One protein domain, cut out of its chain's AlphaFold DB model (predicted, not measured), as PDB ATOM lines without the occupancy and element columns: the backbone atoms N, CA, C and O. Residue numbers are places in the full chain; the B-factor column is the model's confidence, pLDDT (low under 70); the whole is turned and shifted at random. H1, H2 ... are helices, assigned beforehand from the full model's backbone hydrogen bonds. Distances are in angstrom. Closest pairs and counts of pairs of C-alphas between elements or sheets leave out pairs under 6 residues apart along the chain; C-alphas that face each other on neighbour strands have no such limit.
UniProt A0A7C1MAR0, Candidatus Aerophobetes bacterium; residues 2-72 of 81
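What this domain is: This is residues 2 to 72 of the 81 residues of a protein of Candidatus Aerophobetes bacterium (UniProt A0A7C1MAR0). The longest helix, H5, packs crosswise on H4, residues 57 to 61 on residues 38 to 42, and this pair makes one end of a loose, open arrangement. The two short helices H1 and H2 make a small group at the other end of the longest axis, and the long link of residues 14 to 26 and the short H3 lie between the two ends. Residues 5 to 11 and 66 to 72 stick out. The printed part has 71 residues, with five named helices in the order H1 to H5 and no named strand; the class is all helix. The whole is loose, with a radius of gyration of the C-alphas of 14.6 A and spans of 37 by 30 by 23 A.

Where its parts are: H5 is residues 55 to 67, 18.3 A long, from C-alpha 55 at (27.842, 52.551, -58.978) to C-alpha 67 at (23.268, 59.477, -42.658). H4 is residues 35 to 46, 16.2 A long. H3 is residues 27 to 31, H2 residues 10 to 13, and H1 residues 2 to 5, with C-alpha 2 at (14.920, 31.462, -41.700).

How they stand to each other: H5 and H4 touch, about perpendicular at 80 degrees, with the closest C-alphas, those of Ile 41 and Leu 58, 6.4 A apart. H3 and H4 are close but not clearly touching; their closest C-alphas, those of Glu 28 and Tyr 35, are 6.9 A apart. H1 and H2 are also close but not clearly touching, with the C-alphas of Ala 3 and Ile 13 closest at 6.9 A. H2 and H3 are apart. In H3, H4 and H5 every O i to N i+4 pair is within hydrogen-bond range; H1 and H2 are too short for such a pair.

The domain as a whole: The two C-alphas farthest apart, those of Glu 23 and Asn 48, are 38.1 A apart. The link from H2 to H3 is long, with 13 residues. The printed part has no cut. Its mean pLDDT is 95.8, and no printed residue is under 70.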
ATOM      1  N   LEU A   2      15.058  31.946 -43.092       95.69
ATOM      2  CA  LEU A   2      14.920  31.462 -41.700       95.69
ATOM      3  C   LEU A   2      13.464  31.347 -41.193       95.69
ATOM      4  O   LEU A   2      13.112  30.376 -40.533       95.69
ATOM      5  N   ALA A   3      12.588  32.296 -41.538       96.12
ATOM      6  CA  ALA A   3      11.183  32.267 -41.120       96.12
ATOM      7  C   ALA A   3      10.413  31.020 -41.608       96.12
ATOM      8  O   ALA A   3       9.523  30.539 -40.905       96.12
ATOM      9  N   LYS A   4      10.765  30.473 -42.783       95.62
ATOM     10  CA  LYS A   4      10.159  29.242 -43.316       95.62
ATOM     11  C   LYS A   4      10.564  28.031 -42.476       95.62
ATOM     12  O   LYS A   4       9.706  27.228 -42.121       95.62
ATOM     13  N   GLU A   5      11.843  27.948 -42.110       97.62
ATOM     14  CA  GLU A   5      12.379  26.882 -41.252       97.62
ATOM     15  C   GLU A   5      11.736  26.907 -39.859       97.62
ATOM     16  O   GLU A   5      11.349  25.877 -39.311       97.62
ATOM     17  N   LEU A   6      11.500  28.109 -39.328       97.75
ATOM     18  CA  LEU A   6      10.782  28.321 -38.069       97.75
ATOM     19  C   LEU A   6       9.260  28.117 -38.176       97.75
ATOM     20  O   LEU A   6       8.550  28.305 -37.189       97.75
ATOM     21  N   ARG A   7       8.747  27.727 -39.351       97.06
ATOM     22  CA  ARG A   7       7.318  27.489 -39.625       97.06
ATOM     23  C   ARG A   7       6.426  28.689 -39.289       97.06
ATOM     24  O   ARG A   7       5.288  28.522 -38.850       97.06
ATOM     25  N   ILE A   8       6.931  29.902 -39.511       97.75
ATOM     26  CA  ILE A   8       6.131  31.122 -39.381       97.75
ATOM     27  C   ILE A   8       4.987  31.084 -40.415       97.75
ATOM     28  O   ILE A   8       5.203  30.651 -41.551       97.75
ATOM     29  N   PRO A   9       3.761  31.519 -40.061       97.94
ATOM     30  CA  PRO A   9       2.636  31.549 -40.990       97.94
ATOM     31  C   PRO A   9       2.958  32.255 -42.313       97.94
ATOM     32  O   PRO A   9       3.507  33.356 -42.328       97.94
ATOM     33  N   LYS A  10       2.530  31.653 -43.428       96.12
ATOM     34  CA  LYS A  10       2.781  32.155 -44.790       96.12
ATOM     35  C   LYS A  10       2.336  33.611 -44.981       96.12
ATOM     36  O   LYS A  10       3.082  34.406 -45.535       96.12
ATOM     37  N   GLY A  11       1.178  33.978 -44.426       96.62
ATOM     38  CA  GLY A  11       0.660  35.350 -44.487       96.62
ATOM     39  C   GLY A  11       1.509  36.395 -43.752       96.62
ATOM     40  O   GLY A  11       1.337  37.579 -44.008       96.62
ATOM     41  N   ILE A  12       2.416  35.986 -42.857       95.50
ATOM     42  CA  ILE A  12       3.403  36.882 -42.231       95.50
ATOM     43  C   ILE A  12       4.650  36.983 -43.113       95.50
ATOM     44  O   ILE A  12       5.151  38.080 -43.316       95.50
ATOM     45  N   ILE A  13       5.130  35.856 -43.650       95.69
ATOM     46  CA  ILE A  13       6.339  35.803 -44.491       95.69
ATOM     47  C   ILE A  13       6.151  36.597 -45.790       95.69
ATOM     48  O   ILE A  13       7.067  37.286 -46.220       95.69
ATOM     49  N   GLU A  14       4.982  36.483 -46.418       94.88
ATOM     50  CA  GLU A  14       4.686  37.103 -47.718       94.88
ATOM     51  C   GLU A  14       4.100  38.510 -47.605       94.88
ATOM     52  O   GLU A  14       3.813  39.151 -48.616       94.88
ATOM     53  N   ARG A  15       3.877  38.995 -46.381       94.50
ATOM     54  CA  ARG A  15       3.386  40.352 -46.184       94.50
ATOM     55  C   ARG A  15       4.434  41.333 -46.705       94.50
ATOM     56  O   ARG A  15       5.598  41.238 -46.328       94.50
ATOM     57  N   VAL A  16       3.995  42.298 -47.515       95.00
ATOM     58  CA  VAL A  16       4.851  43.403 -47.971       95.00
ATOM     59  C   VAL A  16       5.473  44.089 -46.743       95.00
ATOM     60  O   VAL A  16       4.713  44.501 -45.855       95.00
ATOM     61  N   PRO A  17       6.813  44.193 -46.660       95.75
ATOM     62  CA  PRO A  17       7.485  44.837 -45.537       95.75
ATOM     63  C   PRO A  17       7.018  46.284 -45.342       95.75
ATOM     64  O   PRO A  17       6.896  47.053 -46.301       95.75
ATOM     65  N   SER A  18       6.697  46.630 -44.098       96.50
ATOM     66  CA  SER A  18       6.185  47.944 -43.713       96.50
ATOM     67  C   SER A  18       6.352  48.153 -42.208       96.50
ATOM     68  O   SER A  18       5.950  47.290 -41.419       96.50
ATOM     69  N   ALA A  19       6.850  49.322 -41.802       95.12
ATOM     70  CA  ALA A  19       6.865  49.745 -40.399       95.12
ATOM     71  C   ALA A  19       5.463  50.067 -39.830       95.12
ATOM     72  O   ALA A  19       5.294  50.126 -38.610       95.12
ATOM     73  N   GLY A  20       4.452  50.255 -40.687       95.31
ATOM     74  CA  GLY A  20       3.063  50.506 -40.291       95.31
ATOM     75  C   GLY A  20       2.819  51.849 -39.590       95.31
ATOM     76  O   GLY A  20       1.896  51.953 -38.786       95.31
ATOM     77  N   LEU A  21       3.643  52.862 -39.864       97.00
ATOM     78  CA  LEU A  21       3.558  54.191 -39.254       97.00
ATOM     79  C   LEU A  21       2.460  55.070 -39.883       97.00
ATOM     80  O   LEU A  21       1.928  55.952 -39.209       97.00
ATOM     81  N   TRP A  22       2.106  54.832 -41.149       95.69
ATOM     82  CA  TRP A  22       0.986  55.474 -41.848       95.69
ATOM     83  C   TRP A  22       0.416  54.575 -42.954       95.69
ATOM     84  O   TRP A  22       0.988  53.542 -43.311       95.69
ATOM     85  N   GLU A  23      -0.743  54.960 -43.492       95.75
ATOM     86  CA  GLU A  23      -1.426  54.201 -44.541       95.75
ATOM     87  C   GLU A  23      -0.589  54.103 -45.821       95.75
ATOM     88  O   GLU A  23       0.015  55.077 -46.269       95.75
ATOM     89  N   ASN A  24      -0.605  52.920 -46.440       93.94
ATOM     90  CA  ASN A  24       0.112  52.612 -47.683       93.94
ATOM     91  C   ASN A  24       1.649  52.733 -47.596       93.94
ATOM     92  O   ASN A  24       2.316  52.761 -48.629       93.94
ATOM     93  N   GLN A  25       2.227  52.775 -46.389       96.94
ATOM     94  CA  GLN A  25       3.678  52.706 -46.207       96.94
ATOM     95  C   GLN A  25       4.219  51.343 -46.657       96.94
ATOM     96  O   GLN A  25       3.695  50.298 -46.260       96.94
ATOM     97  N   THR A  26       5.317  51.358 -47.411       97.25
ATOM     98  CA  THR A  26       6.118  50.170 -47.736       97.25
ATOM     99  C   THR A  26       7.589  50.507 -47.548       97.25
ATOM    100  O   THR A  26       8.019  51.589 -47.947       97.25
ATOM    101  N   ASP A  27       8.357  49.595 -46.958       96.44
ATOM    102  CA  ASP A  27       9.760  49.876 -46.633       96.44
ATOM    103  C   ASP A  27      10.587  50.092 -47.917       96.44
ATOM    104  O   ASP A  27      11.343  51.057 -48.026       96.44
ATOM    105  N   GLU A  28      10.378  49.257 -48.943       95.69
ATOM    106  CA  GLU A  28      11.038  49.399 -50.253       95.69
ATOM    107  C   GLU A  28      10.651  50.704 -50.963       95.69
ATOM    108  O   GLU A  28      11.486  51.323 -51.622       95.69
ATOM    109  N   GLY A  29       9.403  51.158 -50.800       94.62
ATOM    110  CA  GLY A  29       8.935  52.426 -51.355       94.62
ATOM    111  C   GLY A  29       9.587  53.646 -50.702       94.62
ATOM    112  O   GLY A  29       9.858  54.630 -51.386       94.62
ATOM    113  N   GLU A  30       9.881  53.586 -49.402       94.94
ATOM    114  CA  GLU A  30      10.588  54.661 -48.696       94.94
ATOM    115  C   GLU A  30      12.091  54.670 -48.979       94.94
ATOM    116  O   GLU A  30      12.697  55.727 -49.177       94.94
ATOM    117  N   ILE A  31      12.709  53.489 -48.987       92.25
ATOM    118  CA  ILE A  31      14.148  53.344 -49.221       92.25
ATOM    119  C   ILE A  31      14.472  53.634 -50.696       92.25
ATOM    120  O   ILE A  31      15.502  54.256 -51.001       92.25
ATOM    121  N   GLY A  32      13.566  53.241 -51.597       92.44
ATOM    122  CA  GLY A  32      13.693  53.349 -53.049       92.44
ATOM    123  C   GLY A  32      14.514  52.223 -53.683       92.44
ATOM    124  O   GLY A  32      14.989  52.391 -54.802       92.44
ATOM    125  N   ILE A  33      14.729  51.118 -52.960       93.81
ATOM    126  CA  ILE A  33      15.501  49.936 -53.374       93.81
ATOM    127  C   ILE A  33      14.805  48.690 -52.806       93.81
ATOM    128  O   ILE A  33      14.265  48.738 -51.699       93.81
ATOM    129  N   THR A  34      14.817  47.588 -53.560       95.44
ATOM    130  CA  THR A  34      14.269  46.300 -53.097       95.44
ATOM    131  C   THR A  34      15.169  45.648 -52.049       95.44
ATOM    132  O   THR A  34      16.384  45.840 -52.065       95.44
ATOM    133  N   TYR A  35      14.615  44.824 -51.161       94.88
ATOM    134  CA  TYR A  35      15.434  44.111 -50.172       94.88
ATOM    135  C   TYR A  35      16.465  43.176 -50.811       94.88
ATOM    136  O   TYR A  35      17.578  43.073 -50.308       94.88
ATOM    137  N   GLU A  36      16.131  42.542 -51.938       94.81
ATOM    138  CA  GLU A  36      17.059  41.667 -52.666       94.81
ATOM    139  C   GLU A  36      18.287  42.437 -53.176       94.81
ATOM    140  O   GLU A  36      19.426  42.005 -52.985       94.81
ATOM    141  N   GLU A  37      18.069  43.607 -53.781       95.38
ATOM    142  CA  GLU A  37      19.157  44.461 -54.257       95.38
ATOM    143  C   GLU A  37      19.960  45.054 -53.091       95.38
ATOM    144  O   GLU A  37      21.195  45.059 -53.123       95.38
ATOM    145  N   LEU A  38      19.277  45.513 -52.037       97.00
ATOM    146  CA  LEU A  38      19.910  46.078 -50.847       97.00
ATOM    147  C   LEU A  38      20.832  45.063 -50.157       97.00
ATOM    148  O   LEU A  38      21.982  45.399 -49.867       97.00
ATOM    149  N   ASP A  39      20.359  43.835 -49.934       96.62
ATOM    150  CA  ASP A  39      21.141  42.763 -49.309       96.62
ATOM    151  C   ASP A  39      22.395  42.438 -50.132       96.62
ATOM    152  O   ASP A  39      23.493  42.316 -49.580       96.62
ATOM    153  N   GLY A  40      22.261  42.368 -51.461       97.25
ATOM    154  CA  GLY A  40      23.394  42.161 -52.364       97.25
ATOM    155  C   GLY A  40      24.442  43.276 -52.269       97.25
ATOM    156  O   GLY A  40      25.642  43.000 -52.202       97.25
ATOM    157  N   ILE A  41      24.005  44.537 -52.206       97.81
ATOM    158  CA  ILE A  41      24.909  45.691 -52.080       97.81
ATOM    159  C   ILE A  41      25.603  45.705 -50.718       97.81
ATOM    160  O   ILE A  41      26.819  45.899 -50.665       97.81
ATOM    161  N   ILE A  42      24.872  45.477 -49.624       97.25
ATOM    162  CA  ILE A  42      25.458  45.407 -48.278       97.25
ATOM    163  C   ILE A  42      26.508  44.292 -48.227       97.25
ATOM    164  O   ILE A  42      27.634  44.537 -47.795       97.25
ATOM    165  N   MET A  43      26.200  43.109 -48.764       97.69
ATOM    166  CA  MET A  43      27.142  41.989 -48.821       97.69
ATOM    167  C   MET A  43      28.398  42.321 -49.639       97.69
ATOM    168  O   MET A  43      29.514  41.974 -49.238       97.69
ATOM    169  N   ALA A  44      28.245  43.027 -50.765       97.62
ATOM    170  CA  ALA A  44      29.369  43.495 -51.572       97.62
ATOM    171  C   ALA A  44      30.230  44.531 -50.828       97.62
ATOM    172  O   ALA A  44      31.458  44.489 -50.935       97.62
ATOM    173  N   ILE A  45      29.622  45.437 -50.052       96.88
ATOM    174  CA  ILE A  45      30.340  46.397 -49.199       96.88
ATOM    175  C   ILE A  45      31.137  45.657 -48.118       96.88
ATOM    176  O   ILE A  45      32.338  45.895 -47.988       96.88
ATOM    177  N   GLU A  46      30.497  44.748 -47.381       96.69
ATOM    178  CA  GLU A  46      31.115  43.989 -46.285       96.69
ATOM    179  C   GLU A  46      32.238  43.067 -46.770       96.69
ATOM    180  O   GLU A  46      33.264  42.925 -46.106       96.69
ATOM    181  N   SER A  47      32.085  42.498 -47.968       97.31
ATOM    182  CA  SER A  47      33.085  41.623 -48.591       97.31
ATOM    183  C   SER A  47      34.151  42.381 -49.392       97.31
ATOM    184  O   SER A  47      34.979  41.751 -50.047       97.31
ATOM    185  N   ASN A  48      34.131  43.720 -49.384       95.38
ATOM    186  CA  ASN A  48      35.014  44.590 -50.170       95.38
ATOM    187  C   ASN A  48      34.997  44.312 -51.694       95.38
ATOM    188  O   ASN A  48      35.992  44.496 -52.392       95.38
ATOM    189  N   GLN A  49      33.846  43.891 -52.220       96.56
ATOM    190  CA  GLN A  49      33.585  43.577 -53.630       96.56
ATOM    191  C   GLN A  49      32.680  44.631 -54.287       96.56
ATOM    192  O   GLN A  49      31.852  44.322 -55.140       96.56
ATOM    193  N   LYS A  50      32.828  45.904 -53.906       94.75
ATOM    194  CA  LYS A  50      31.960  47.013 -54.347       94.75
ATOM    195  C   LYS A  50      31.878  47.200 -55.869       94.75
ATOM    196  O   LYS A  50      30.890  47.720 -56.366       94.75
ATOM    197  N   SER A  51      32.891  46.761 -56.618       94.25
ATOM    198  CA  SER A  51      32.898  46.791 -58.088       94.25
ATOM    199  C   SER A  51      31.925  45.803 -58.744       94.25
ATOM    200  O   SER A  51      31.715  45.885 -59.950       94.25
ATOM    201  N   SER A  52      31.348  44.870 -57.977       93.00
ATOM    202  CA  SER A  52      30.375  43.880 -58.466       93.00
ATOM    203  C   SER A  52      28.942  44.414 -58.581       93.00
ATOM    204  O   SER A  52      28.099  43.753 -59.180       93.00
ATOM    205  N   VAL A  53      28.664  45.604 -58.040       95.25
ATOM    206  CA  VAL A  53      27.331  46.226 -58.032       95.25
ATOM    207  C   VAL A  53      27.328  47.545 -58.802       95.25
ATOM    208  O   VAL A  53      28.377  48.124 -59.090       95.25
ATOM    209  N   SER A  54      26.140  48.037 -59.164       94.50
ATOM    210  CA  SER A  54      26.028  49.297 -59.903       94.50
ATOM    211  C   SER A  54      26.527  50.481 -59.063       94.50
ATOM    212  O   SER A  54      26.217  50.597 -57.876       94.50
ATOM    213  N   ALA A  55      27.277  51.396 -59.682       94.19
ATOM    214  CA  ALA A  55      27.842  52.551 -58.978       94.19
ATOM    215  C   ALA A  55      26.760  53.473 -58.382       94.19
ATOM    216  O   ALA A  55      26.947  54.025 -57.301       94.19
ATOM    217  N   GLY A  56      25.621  53.623 -59.069       94.19
ATOM    218  CA  GLY A  56      24.505  54.444 -58.596       94.19
ATOM    219  C   GLY A  56      23.818  53.853 -57.363       94.19
ATOM    220  O   GLY A  56      23.620  54.562 -56.377       94.19
ATOM    221  N   ALA A  57      23.506  52.553 -57.388       92.06
ATOM    222  CA  ALA A  57      22.879  51.887 -56.248       92.06
ATOM    223  C   ALA A  57      23.840  51.806 -55.052       92.06
ATOM    224  O   ALA A  57      23.441  52.090 -53.923       92.06
ATOM    225  N   LEU A  58      25.127  51.539 -55.303       96.25
ATOM    226  CA  LEU A  58      26.170  51.589 -54.279       96.25
ATOM    227  C   LEU A  58      26.216  52.956 -53.586       96.25
ATOM    228  O   LEU A  58      26.150  53.017 -52.361       96.25
ATOM    229  N   ALA A  59      26.265  54.049 -54.356       95.94
ATOM    230  CA  ALA A  59      26.296  55.401 -53.805       95.94
ATOM    231  C   ALA A  59      25.045  55.714 -52.964       95.94
ATOM    232  O   ALA A  59      25.149  56.323 -51.900       95.94
ATOM    233  N   ARG A  60      23.864  55.262 -53.406       94.81
ATOM    234  CA  ARG A  60      22.614  55.418 -52.649       94.81
ATOM    235  C   ARG A  60      22.670  54.693 -51.303       94.81
ATOM    236  O   ARG A  60      22.299  55.286 -50.291       94.81
ATOM    237  N   VAL A  61      23.132  53.442 -51.273       96.88
ATOM    238  CA  VAL A  61      23.232  52.659 -50.028       96.88
ATOM    239  C   VAL A  61      24.295  53.240 -49.091       96.88
ATOM    240  O   VAL A  61      24.032  53.392 -47.898       96.88
ATOM    241  N   GLU A  62      25.461  53.632 -49.609       96.88
ATOM    242  CA  GLU A  62      26.515  54.265 -48.804       96.88
ATOM    243  C   GLU A  62      26.041  55.579 -48.167       96.88
ATOM    244  O   GLU A  62      26.338  55.839 -46.999       96.88
ATOM    245  N   GLU A  63      25.243  56.369 -48.887       96.62
ATOM    246  CA  GLU A  63      24.641  57.591 -48.357       96.62
ATOM    247  C   GLU A  63      23.671  57.297 -47.203       96.62
ATOM    248  O   GLU A  63      23.803  57.871 -46.119       96.62
ATOM    249  N   LEU A  64      22.760  56.332 -47.373       95.88
ATOM    250  CA  LEU A  64      21.846  55.901 -46.306       95.88
ATOM    251  C   LEU A  64      22.605  55.383 -45.073       95.88
ATOM    252  O   LEU A  64      22.241  55.672 -43.925       95.88
ATOM    253  N   MET A  65      23.687  54.629 -45.284       96.44
ATOM    254  CA  MET A  65      24.553  54.170 -44.200       96.44
ATOM    255  C   MET A  65      25.201  55.352 -43.478       96.44
ATOM    256  O   MET A  65      25.161  55.382 -42.246       96.44
ATOM    257  N   ARG A  66      25.743  56.325 -44.221       97.19
ATOM    258  CA  ARG A  66      26.409  57.527 -43.700       97.19
ATOM    259  C   ARG A  66      25.464  58.386 -42.863       97.19
ATOM    260  O   ARG A  66      25.807  58.755 -41.741       97.19
ATOM    261  N   GLU A  67      24.266  58.667 -43.366       97.00
ATOM    262  CA  GLU A  67      23.268  59.477 -42.658       97.00
ATOM    263  C   GLU A  67      22.781  58.800 -41.372       97.00
ATOM    264  O   GLU A  67      22.527  59.460 -40.363       97.00
ATOM    265  N   SER A  68      22.706  57.468 -41.367       96.38
ATOM    266  CA  SER A  68      22.207  56.685 -40.233       96.38
ATOM    267  C   SER A  68      23.274  56.270 -39.211       96.38
ATOM    268  O   SER A  68      22.927  55.609 -38.232       96.38
ATOM    269  N   VAL A  69      24.548  56.655 -39.376       96.44
ATOM    270  CA  VAL A  69      25.650  56.264 -38.461       96.44
ATOM    271  C   VAL A  69      25.334  56.577 -36.996       96.44
ATOM    272  O   VAL A  69      25.612  55.765 -36.112       96.44
ATOM    273  N   HIS A  70      24.704  57.723 -36.731       95.50
ATOM    274  CA  HIS A  70      24.332  58.148 -35.381       95.50
ATOM    275  C   HIS A  70      23.341  57.192 -34.692       95.50
ATOM    276  O   HIS A  70      23.326  57.125 -33.470       95.50
ATOM    277  N   LYS A  71      22.549  56.416 -35.448       96.75
ATOM    278  CA  LYS A  71      21.614  55.412 -34.900       96.75
ATOM    279  C   LYS A  71      22.325  54.149 -34.401       96.75
ATOM    280  O   LYS A  71      21.733  53.367 -33.667       96.75
ATOM    281  N   ARG A  72      23.579  53.937 -34.815       96.12
ATOM    282  CA  ARG A  72      24.425  52.782 -34.452       96.12
ATOM    283  C   ARG A  72      25.610  53.166 -33.561       96.12
ATOM    284  O   ARG A  72      26.424  52.313 -33.227       96.12
TER     285      ARG A  72